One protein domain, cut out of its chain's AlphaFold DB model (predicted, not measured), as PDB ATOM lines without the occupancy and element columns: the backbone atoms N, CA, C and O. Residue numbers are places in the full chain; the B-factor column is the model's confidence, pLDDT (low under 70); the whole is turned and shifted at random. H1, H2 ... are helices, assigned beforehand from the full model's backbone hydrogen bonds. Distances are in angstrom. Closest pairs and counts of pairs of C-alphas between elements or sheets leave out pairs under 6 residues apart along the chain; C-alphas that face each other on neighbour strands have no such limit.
ATOM      1  N   ALA A  11     120.143  26.631  -4.136       94.62
ATOM      2  CA  ALA A  11     119.894  27.829  -3.338       94.62
ATOM      3  C   ALA A  11     120.982  28.059  -2.276       94.62
ATOM      4  O   ALA A  11     121.382  29.201  -2.048       94.62
ATOM      5  N   GLU A  12     121.488  26.995  -1.653       96.44
ATOM      6  CA  GLU A  12     122.605  27.085  -0.710       96.44
ATOM      7  C   GLU A  12     123.893  27.518  -1.412       96.44
ATOM      8  O   GLU A  12     124.596  28.386  -0.907       96.44
ATOM      9  N   VAL A  13     124.165  26.998  -2.614       96.50
ATOM     10  CA  VAL A  13     125.328  27.406  -3.417       96.50
ATOM     11  C   VAL A  13     125.283  28.894  -3.789       96.50
ATOM     12  O   VAL A  13     126.310  29.567  -3.725       96.50
ATOM     13  N   GLU A  14     124.119  29.438  -4.156       96.56
ATOM     14  CA  GLU A  14     124.004  30.862  -4.520       96.56
ATOM     15  C   GLU A  14     124.274  31.809  -3.344       96.56
ATOM     16  O   GLU A  14     124.883  32.872  -3.525       96.56
ATOM     17  N   ASN A  15     123.801  31.421  -2.157       96.50
ATOM     18  CA  ASN A  15     123.810  32.257  -0.959       96.50
ATOM     19  C   ASN A  15     125.028  32.027  -0.057       96.50
ATOM     20  O   ASN A  15     125.287  32.844   0.827       96.50
ATOM     21  N   ALA A  16     125.775  30.944  -0.268       96.44
ATOM     22  CA  ALA A  16     126.966  30.632   0.504       96.44
ATOM     23  C   ALA A  16     128.061  31.696   0.358       96.44
ATOM     24  O   ALA A  16     128.260  32.316  -0.695       96.44
ATOM     25  N   ASP A  17     128.812  31.879   1.440       95.81
ATOM     26  CA  ASP A  17     130.021  32.684   1.427       95.81
ATOM     27  C   ASP A  17     131.202  31.929   0.795       95.81
ATOM     28  O   ASP A  17     131.141  30.740   0.471       95.81
ATOM     29  N   VAL A  18     132.309  32.645   0.593       95.75
ATOM     30  CA  VAL A  18     133.500  32.085  -0.055       95.75
ATOM     31  C   VAL A  18     134.137  30.947   0.756       95.75
ATOM     32  O   VAL A  18     134.765  30.072   0.167       95.75
ATOM     33  N   GLU A  19     133.958  30.915   2.080       95.81
ATOM     34  CA  GLU A  19     134.505  29.855   2.928       95.81
ATOM     35  C   GLU A  19     133.709  28.565   2.790       95.81
ATOM     36  O   GLU A  19     134.296  27.505   2.562       95.81
ATOM     37  N   GLN A  20     132.385  28.647   2.865       96.31
ATOM     38  CA  GLN A  20     131.521  27.494   2.687       96.31
ATOM     39  C   GLN A  20     131.649  26.926   1.266       96.31
ATOM     40  O   GLN A  20     131.768  25.710   1.100       96.31
ATOM     41  N   LEU A  21     131.734  27.793   0.250       96.38
ATOM     42  CA  LEU A  21     132.013  27.382  -1.129       96.38
ATOM     43  C   LEU A  21     133.361  26.660  -1.247       96.38
ATOM     44  O   LEU A  21     133.438  25.633  -1.916       96.38
ATOM     45  N   ALA A  22     134.409  27.141  -0.570       95.94
ATOM     46  CA  ALA A  22     135.720  26.497  -0.575       95.94
ATOM     47  C   ALA A  22     135.707  25.127   0.119       95.94
ATOM     48  O   ALA A  22     136.308  24.177  -0.389       95.94
ATOM     49  N   ARG A  23     134.992  25.003   1.248       94.88
ATOM     50  CA  ARG A  23     134.808  23.724   1.952       94.88
ATOM     51  C   ARG A  23     134.132  22.709   1.044       94.88
ATOM     52  O   ARG A  23     134.647  21.607   0.873       94.88
ATOM     53  N   TRP A  24     133.019  23.083   0.417       95.31
ATOM     54  CA  TRP A  24     132.325  22.177  -0.487       95.31
ATOM     55  C   TRP A  24     133.151  21.849  -1.733       95.31
ATOM     56  O   TRP A  24     133.255  20.681  -2.089       95.31
ATOM     57  N   TYR A  25     133.803  22.842  -2.348       93.69
ATOM     58  CA  TYR A  25     134.668  22.638  -3.515       93.69
ATOM     59  C   TYR A  25     135.764  21.604  -3.239       93.69
ATOM     60  O   TYR A  25     136.136  20.832  -4.121       93.69
ATOM     61  N   ARG A  26     136.300  21.597  -2.010       93.12
ATOM     62  CA  ARG A  26     137.447  20.768  -1.649       93.12
ATOM     63  C   ARG A  26     137.088  19.403  -1.072       93.12
ATOM     64  O   ARG A  26     137.839  18.452  -1.311       93.12
ATOM     65  N   PHE A  27     136.028  19.335  -0.273       91.88
ATOM     66  CA  PHE A  27     135.725  18.181   0.575       91.88
ATOM     67  C   PHE A  27     134.462  17.420   0.168       91.88
ATOM     68  O   PHE A  27     134.258  16.317   0.674       91.88
ATOM     69  N   LEU A  28     133.626  17.950  -0.735       90.88
ATOM     70  CA  LEU A  28     132.540  17.139  -1.285       90.88
ATOM     71  C   LEU A  28     133.105  15.998  -2.144       90.88
ATOM     72  O   LEU A  28     134.095  16.192  -2.858       90.88
ATOM     73  N   PRO A  29     132.471  14.813  -2.112       89.19
ATOM     74  CA  PRO A  29     132.782  13.754  -3.055       89.19
ATOM     75  C   PRO A  29     132.438  14.192  -4.484       89.19
ATOM     76  O   PRO A  29     131.686  15.139  -4.713       89.19
ATOM     77  N   THR A  30     132.962  13.468  -5.467       83.62
ATOM     78  CA  THR A  30     132.515  13.618  -6.853       83.62
ATOM     79  C   THR A  30     131.042  13.230  -6.980       83.62
ATOM     80  O   THR A  30     130.599  12.257  -6.373       83.62
ATOM     81  N   GLY A  31     130.283  13.999  -7.761       85.69
ATOM     82  CA  GLY A  31     128.869  13.748  -8.013       85.69
ATOM     83  C   GLY A  31     128.659  12.546  -8.931       85.69
ATOM     84  O   GLY A  31     129.126  12.537 -10.072       85.69
ATOM     85  N   ASP A  32     127.901  11.562  -8.452       88.38
ATOM     86  CA  ASP A  32     127.591  10.328  -9.187       88.38
ATOM     87  C   ASP A  32     126.361  10.490 -10.096       88.38
ATOM     88  O   ASP A  32     126.129   9.685 -10.999       88.38
ATOM     89  N   THR A  33     125.558  11.536  -9.876       90.88
ATOM     90  CA  THR A  33     124.370  11.846 -10.681       90.88
ATOM     91  C   THR A  33     124.542  13.142 -11.468       90.88
ATOM     92  O   THR A  33     125.299  14.035 -11.087       90.88
ATOM     93  N   LYS A  34     123.769  13.289 -12.553       92.44
ATOM     94  CA  LYS A  34     123.734  14.533 -13.343       92.44
ATOM     95  C   LYS A  34     123.333  15.752 -12.509       92.44
ATOM     96  O   LYS A  34     123.790  16.857 -12.776       92.44
ATOM     97  N   GLU A  35     122.470  15.562 -11.514       90.44
ATOM     98  CA  GLU A  35     122.027  16.640 -10.632       90.44
ATOM     99  C   GLU A  35     123.147  17.094  -9.691       90.44
ATOM    100  O   GLU A  35     123.418  18.289  -9.595       90.44
ATOM    101  N   GLN A  36     123.868  16.148  -9.085       91.75
ATOM    102  CA  GLN A  36     125.033  16.451  -8.252       91.75
ATOM    103  C   GLN A  36     126.138  17.131  -9.063       91.75
ATOM    104  O   GLN A  36     126.708  18.120  -8.612       91.75
ATOM    105  N   GLN A  37     126.398  16.660 -10.285       93.25
ATOM    106  CA  GLN A  37     127.363  17.294 -11.189       93.25
ATOM    107  C   GLN A  37     126.969  18.740 -11.506       93.25
ATOM    108  O   GLN A  37     127.801  19.633 -11.400       93.25
ATOM    109  N   LYS A  38     125.684  19.005 -11.777       94.75
ATOM    110  CA  LYS A  38     125.182  20.369 -11.999       94.75
ATOM    111  C   LYS A  38     125.395  21.277 -10.781       94.75
ATOM    112  O   LYS A  38     125.750  22.444 -10.944       94.75
ATOM    113  N   ILE A  39     125.184  20.753  -9.573       94.88
ATOM    114  CA  ILE A  39     125.447  21.473  -8.320       94.88
ATOM    115  C   ILE A  39     126.944  21.777  -8.185       94.88
ATOM    116  O   ILE A  39     127.308  22.917  -7.902       94.88
ATOM    117  N   MET A  40     127.814  20.793  -8.427       94.31
ATOM    118  CA  MET A  40     129.270  20.972  -8.365       94.31
ATOM    119  C   MET A  40     129.771  21.992  -9.390       94.31
ATOM    120  O   MET A  40     130.590  22.845  -9.048       94.31
ATOM    121  N   ASP A  41     129.252  21.950 -10.618       95.94
ATOM    122  CA  ASP A  41     129.586  22.910 -11.668       95.94
ATOM    123  C   ASP A  41     129.201  24.327 -11.246       95.94
ATOM    124  O   ASP A  41     129.998  25.265 -11.367       95.94
ATOM    125  N   ARG A  42     127.989  24.497 -10.698       96.75
ATOM    126  CA  ARG A  42     127.536  25.808 -10.235       96.75
ATOM    127  C   ARG A  42     128.358  26.309  -9.053       96.75
ATOM    128  O   ARG A  42     128.729  27.481  -9.018       96.75
ATOM    129  N   LEU A  43     128.679  25.425  -8.117       96.69
ATOM    130  CA  LEU A  43     129.542  25.718  -6.981       96.69
ATOM    131  C   LEU A  43     130.916  26.188  -7.451       96.69
ATOM    132  O   LEU A  43     131.384  27.229  -6.997       96.69
ATOM    133  N   ALA A  44     131.545  25.477  -8.391       96.12
ATOM    134  CA  ALA A  44     132.849  25.846  -8.931       96.12
ATOM    135  C   ALA A  44     132.817  27.221  -9.619       96.12
ATOM    136  O   ALA A  44     133.717  28.040  -9.415       96.12
ATOM    137  N   GLN A  45     131.758  27.511 -10.383       97.56
ATOM    138  CA  GLN A  45     131.543  28.835 -10.972       97.56
ATOM    139  C   GLN A  45     131.428  29.915  -9.895       97.56
ATOM    140  O   GLN A  45     132.159  30.905  -9.943       97.56
ATOM    141  N   ARG A  46     130.566  29.709  -8.894       97.31
ATOM    142  CA  ARG A  46     130.342  30.681  -7.820       97.31
ATOM    143  C   ARG A  46     131.604  30.923  -7.004       97.31
ATOM    144  O   ARG A  46     131.935  32.063  -6.682       97.31
ATOM    145  N   PHE A  47     132.341  29.858  -6.714       96.88
ATOM    146  CA  PHE A  47     133.608  29.942  -6.012       96.88
ATOM    147  C   PHE A  47     134.625  30.771  -6.805       96.88
ATOM    148  O   PHE A  47     135.250  31.672  -6.247       96.88
ATOM    149  N   LYS A  48     134.724  30.554  -8.124       96.19
ATOM    150  CA  LYS A  48     135.582  31.348  -9.015       96.19
ATOM    151  C   LYS A  48     135.163  32.821  -9.077       96.19
ATOM    152  O   LYS A  48     136.025  33.690  -9.001       96.19
ATOM    153  N   GLU A  49     133.865  33.112  -9.164       96.12
ATOM    154  CA  GLU A  49     133.329  34.485  -9.127       96.12
ATOM    155  C   GLU A  49     133.680  35.218  -7.821       96.12
ATOM    156  O   GLU A  49     133.848  36.435  -7.819       96.12
ATOM    157  N   LYS A  50     133.812  34.483  -6.708       94.62
ATOM    158  CA  LYS A  50     134.214  35.013  -5.394       94.62
ATOM    159  C   LYS A  50     135.734  35.115  -5.199       94.62
ATOM    160  O   LYS A  50     136.169  35.469  -4.107       94.62
ATOM    161  N   GLY A  51     136.531  34.841  -6.232       94.12
ATOM    162  CA  GLY A  51     137.996  34.925  -6.192       94.12
ATOM    163  C   GLY A  51     138.712  33.578  -6.057       94.12
ATOM    164  O   GLY A  51     139.937  33.541  -6.115       94.12
ATOM    165  N   GLY A  52     137.969  32.473  -5.943       94.31
ATOM    166  CA  GLY A  52     138.518  31.121  -5.885       94.31
ATOM    167  C   GLY A  52     139.343  30.837  -4.628       94.31
ATOM    168  O   GLY A  52     139.209  31.492  -3.593       94.31
ATOM    169  N   MET A  53     140.189  29.809  -4.714       94.81
ATOM    170  CA  MET A  53     141.030  29.396  -3.593       94.81
ATOM    171  C   MET A  53     142.217  30.345  -3.441       94.81
ATOM    172  O   MET A  53     143.017  30.497  -4.361       94.81
ATOM    173  N   THR A  54     142.358  30.928  -2.253       94.25
ATOM    174  CA  THR A  54     143.531  31.718  -1.854       94.25
ATOM    175  C   THR A  54     144.329  30.968  -0.780       94.25
ATOM    176  O   THR A  54     143.753  30.113  -0.104       94.25
ATOM    177  N   PRO A  55     145.623  31.278  -0.567       93.94
ATOM    178  CA  PRO A  55     146.409  30.649   0.499       93.94
ATOM    179  C   PRO A  55     145.766  30.804   1.884       93.94
ATOM    180  O   PRO A  55     145.548  29.810   2.569       93.94
ATOM    181  N   ALA A  56     145.340  32.022   2.235       92.62
ATOM    182  CA  ALA A  56     144.671  32.300   3.507       92.62
ATOM    183  C   ALA A  56     143.364  31.506   3.668       92.62
ATOM    184  O   ALA A  56     143.054  31.016   4.750       92.62
ATOM    185  N   LEU A  57     142.595  31.348   2.585       94.00
ATOM    186  CA  LEU A  57     141.373  30.551   2.612       94.00
ATOM    187  C   LEU A  57     141.671  29.056   2.747       94.00
ATOM    188  O   LEU A  57     141.006  28.372   3.519       94.00
ATOM    189  N   SER A  58     142.686  28.566   2.036       93.31
ATOM    190  CA  SER A  58     143.151  27.180   2.095       93.31
ATOM    191  C   SER A  58     143.624  26.802   3.499       93.31
ATOM    192  O   SER A  58     143.285  25.726   3.989       93.31
ATOM    193  N   GLU A  59     144.370  27.680   4.172       93.38
ATOM    194  CA  GLU A  59     144.746  27.521   5.583       93.38
ATOM    195  C   GLU A  59     143.511  27.530   6.490       93.38
ATOM    196  O   GLU A  59     143.340  26.628   7.309       93.38
ATOM    197  N   LYS A  60     142.599  28.492   6.293       92.50
ATOM    198  CA  LYS A  60     141.381  28.634   7.101       92.50
ATOM    199  C   LYS A  60     140.480  27.396   7.066       92.50
ATOM    200  O   LYS A  60     139.884  27.044   8.082       92.50
ATOM    201  N   ILE A  61     140.380  26.727   5.917       93.44
ATOM    202  CA  ILE A  61     139.592  25.493   5.775       93.44
ATOM    203  C   ILE A  61     140.389  24.217   6.095       93.44
ATOM    204  O   ILE A  61     139.851  23.123   5.935       93.44
ATOM    205  N   GLY A  62     141.654  24.329   6.512       90.19
ATOM    206  CA  GLY A  62     142.504  23.183   6.848       90.19
ATOM    207  C   GLY A  62     142.993  22.368   5.646       90.19
ATOM    208  O   GLY A  62     143.337  21.203   5.805       90.19
TER     209      GLY A  62
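What this domain is: This is residues 11 to 62 of the 66 residues of an uncharacterized protein of Acidobacteria bacterium (UniProt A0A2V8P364). Two helices, H2 and the longer H3, make a helical hairpin opened as a V, with residues 28 to 33 linking its spread ends. The short H1 packs on the later part of H3 on one side, and the short H4 sits beyond H2 on the other side, at one end of the longest axis; at the other end residues 32 to 38 stick out. The printed part has 52 residues with four named helices, H1, H2, H3 and H4 in that order, and no named strand; the class is all helix. It is compact, with a radius of gyration of the C-alphas of 10.7 A, and elongated, spanning 32 by 19 by 14 A.

Where its parts are: H1 is residues 11 to 15 and begins at C-alpha 11, at (119.894, 27.829, -3.338). After a tight link of two residues comes H2, residues 18 to 27, which is 14.1 A from first to last C-alpha. A short link of six residues leads to H3, residues 34 to 49, the longest helix with 16 residues and 22.5 A; C-alpha 34 is at (123.734, 14.533, -13.343). A tight link of five residues leads to H4, residues 55 to 60, 8.5 A long, which ends at C-alpha 60, at (141.381, 28.634, 7.101).

How they stand to each other: H2 and H3 form a helical hairpin and touch with 11 pairs of C-alphas within 8 A. Their closest C-alphas are those of Leu 21 and Phe 47, 5.7 A apart. Their lines stand at a steep tilt of 44 degrees, and they run opposite ways. H3 touches H2 with residues 40 to 47 alone. H1 touches H3, which meets it with residues 39 to 46 alone; the closest C-alphas, of Val 13 and Leu 43, are 5.8 A apart. H1 and H2 are close but not clearly touching, with the C-alphas of Val 13 and Leu 21 closest at 7.1 A. H2 and H4 only just touch, with 3 pairs of C-alphas within 8 A; the closest, of Glu 19 and Leu 57, are 6.9 A apart. The lines of H2 and H4 are about perpendicular, at 82 degrees. H4 is apart from H1 and from H3. In H1, H2, H3 and H4 every O i to N i+4 pair is within hydrogen-bond range.

The domain as a whole: The C-alphas of Lys 34 and Ala 56, the two farthest apart, are 32.2 A from each other. Residues 32 to 38, of which 34 to 38 belong to H3, stand free. The printed part has no cut, and no link is long. The mean pLDDT of the printed part is 94.0, and no printed residue is under 70.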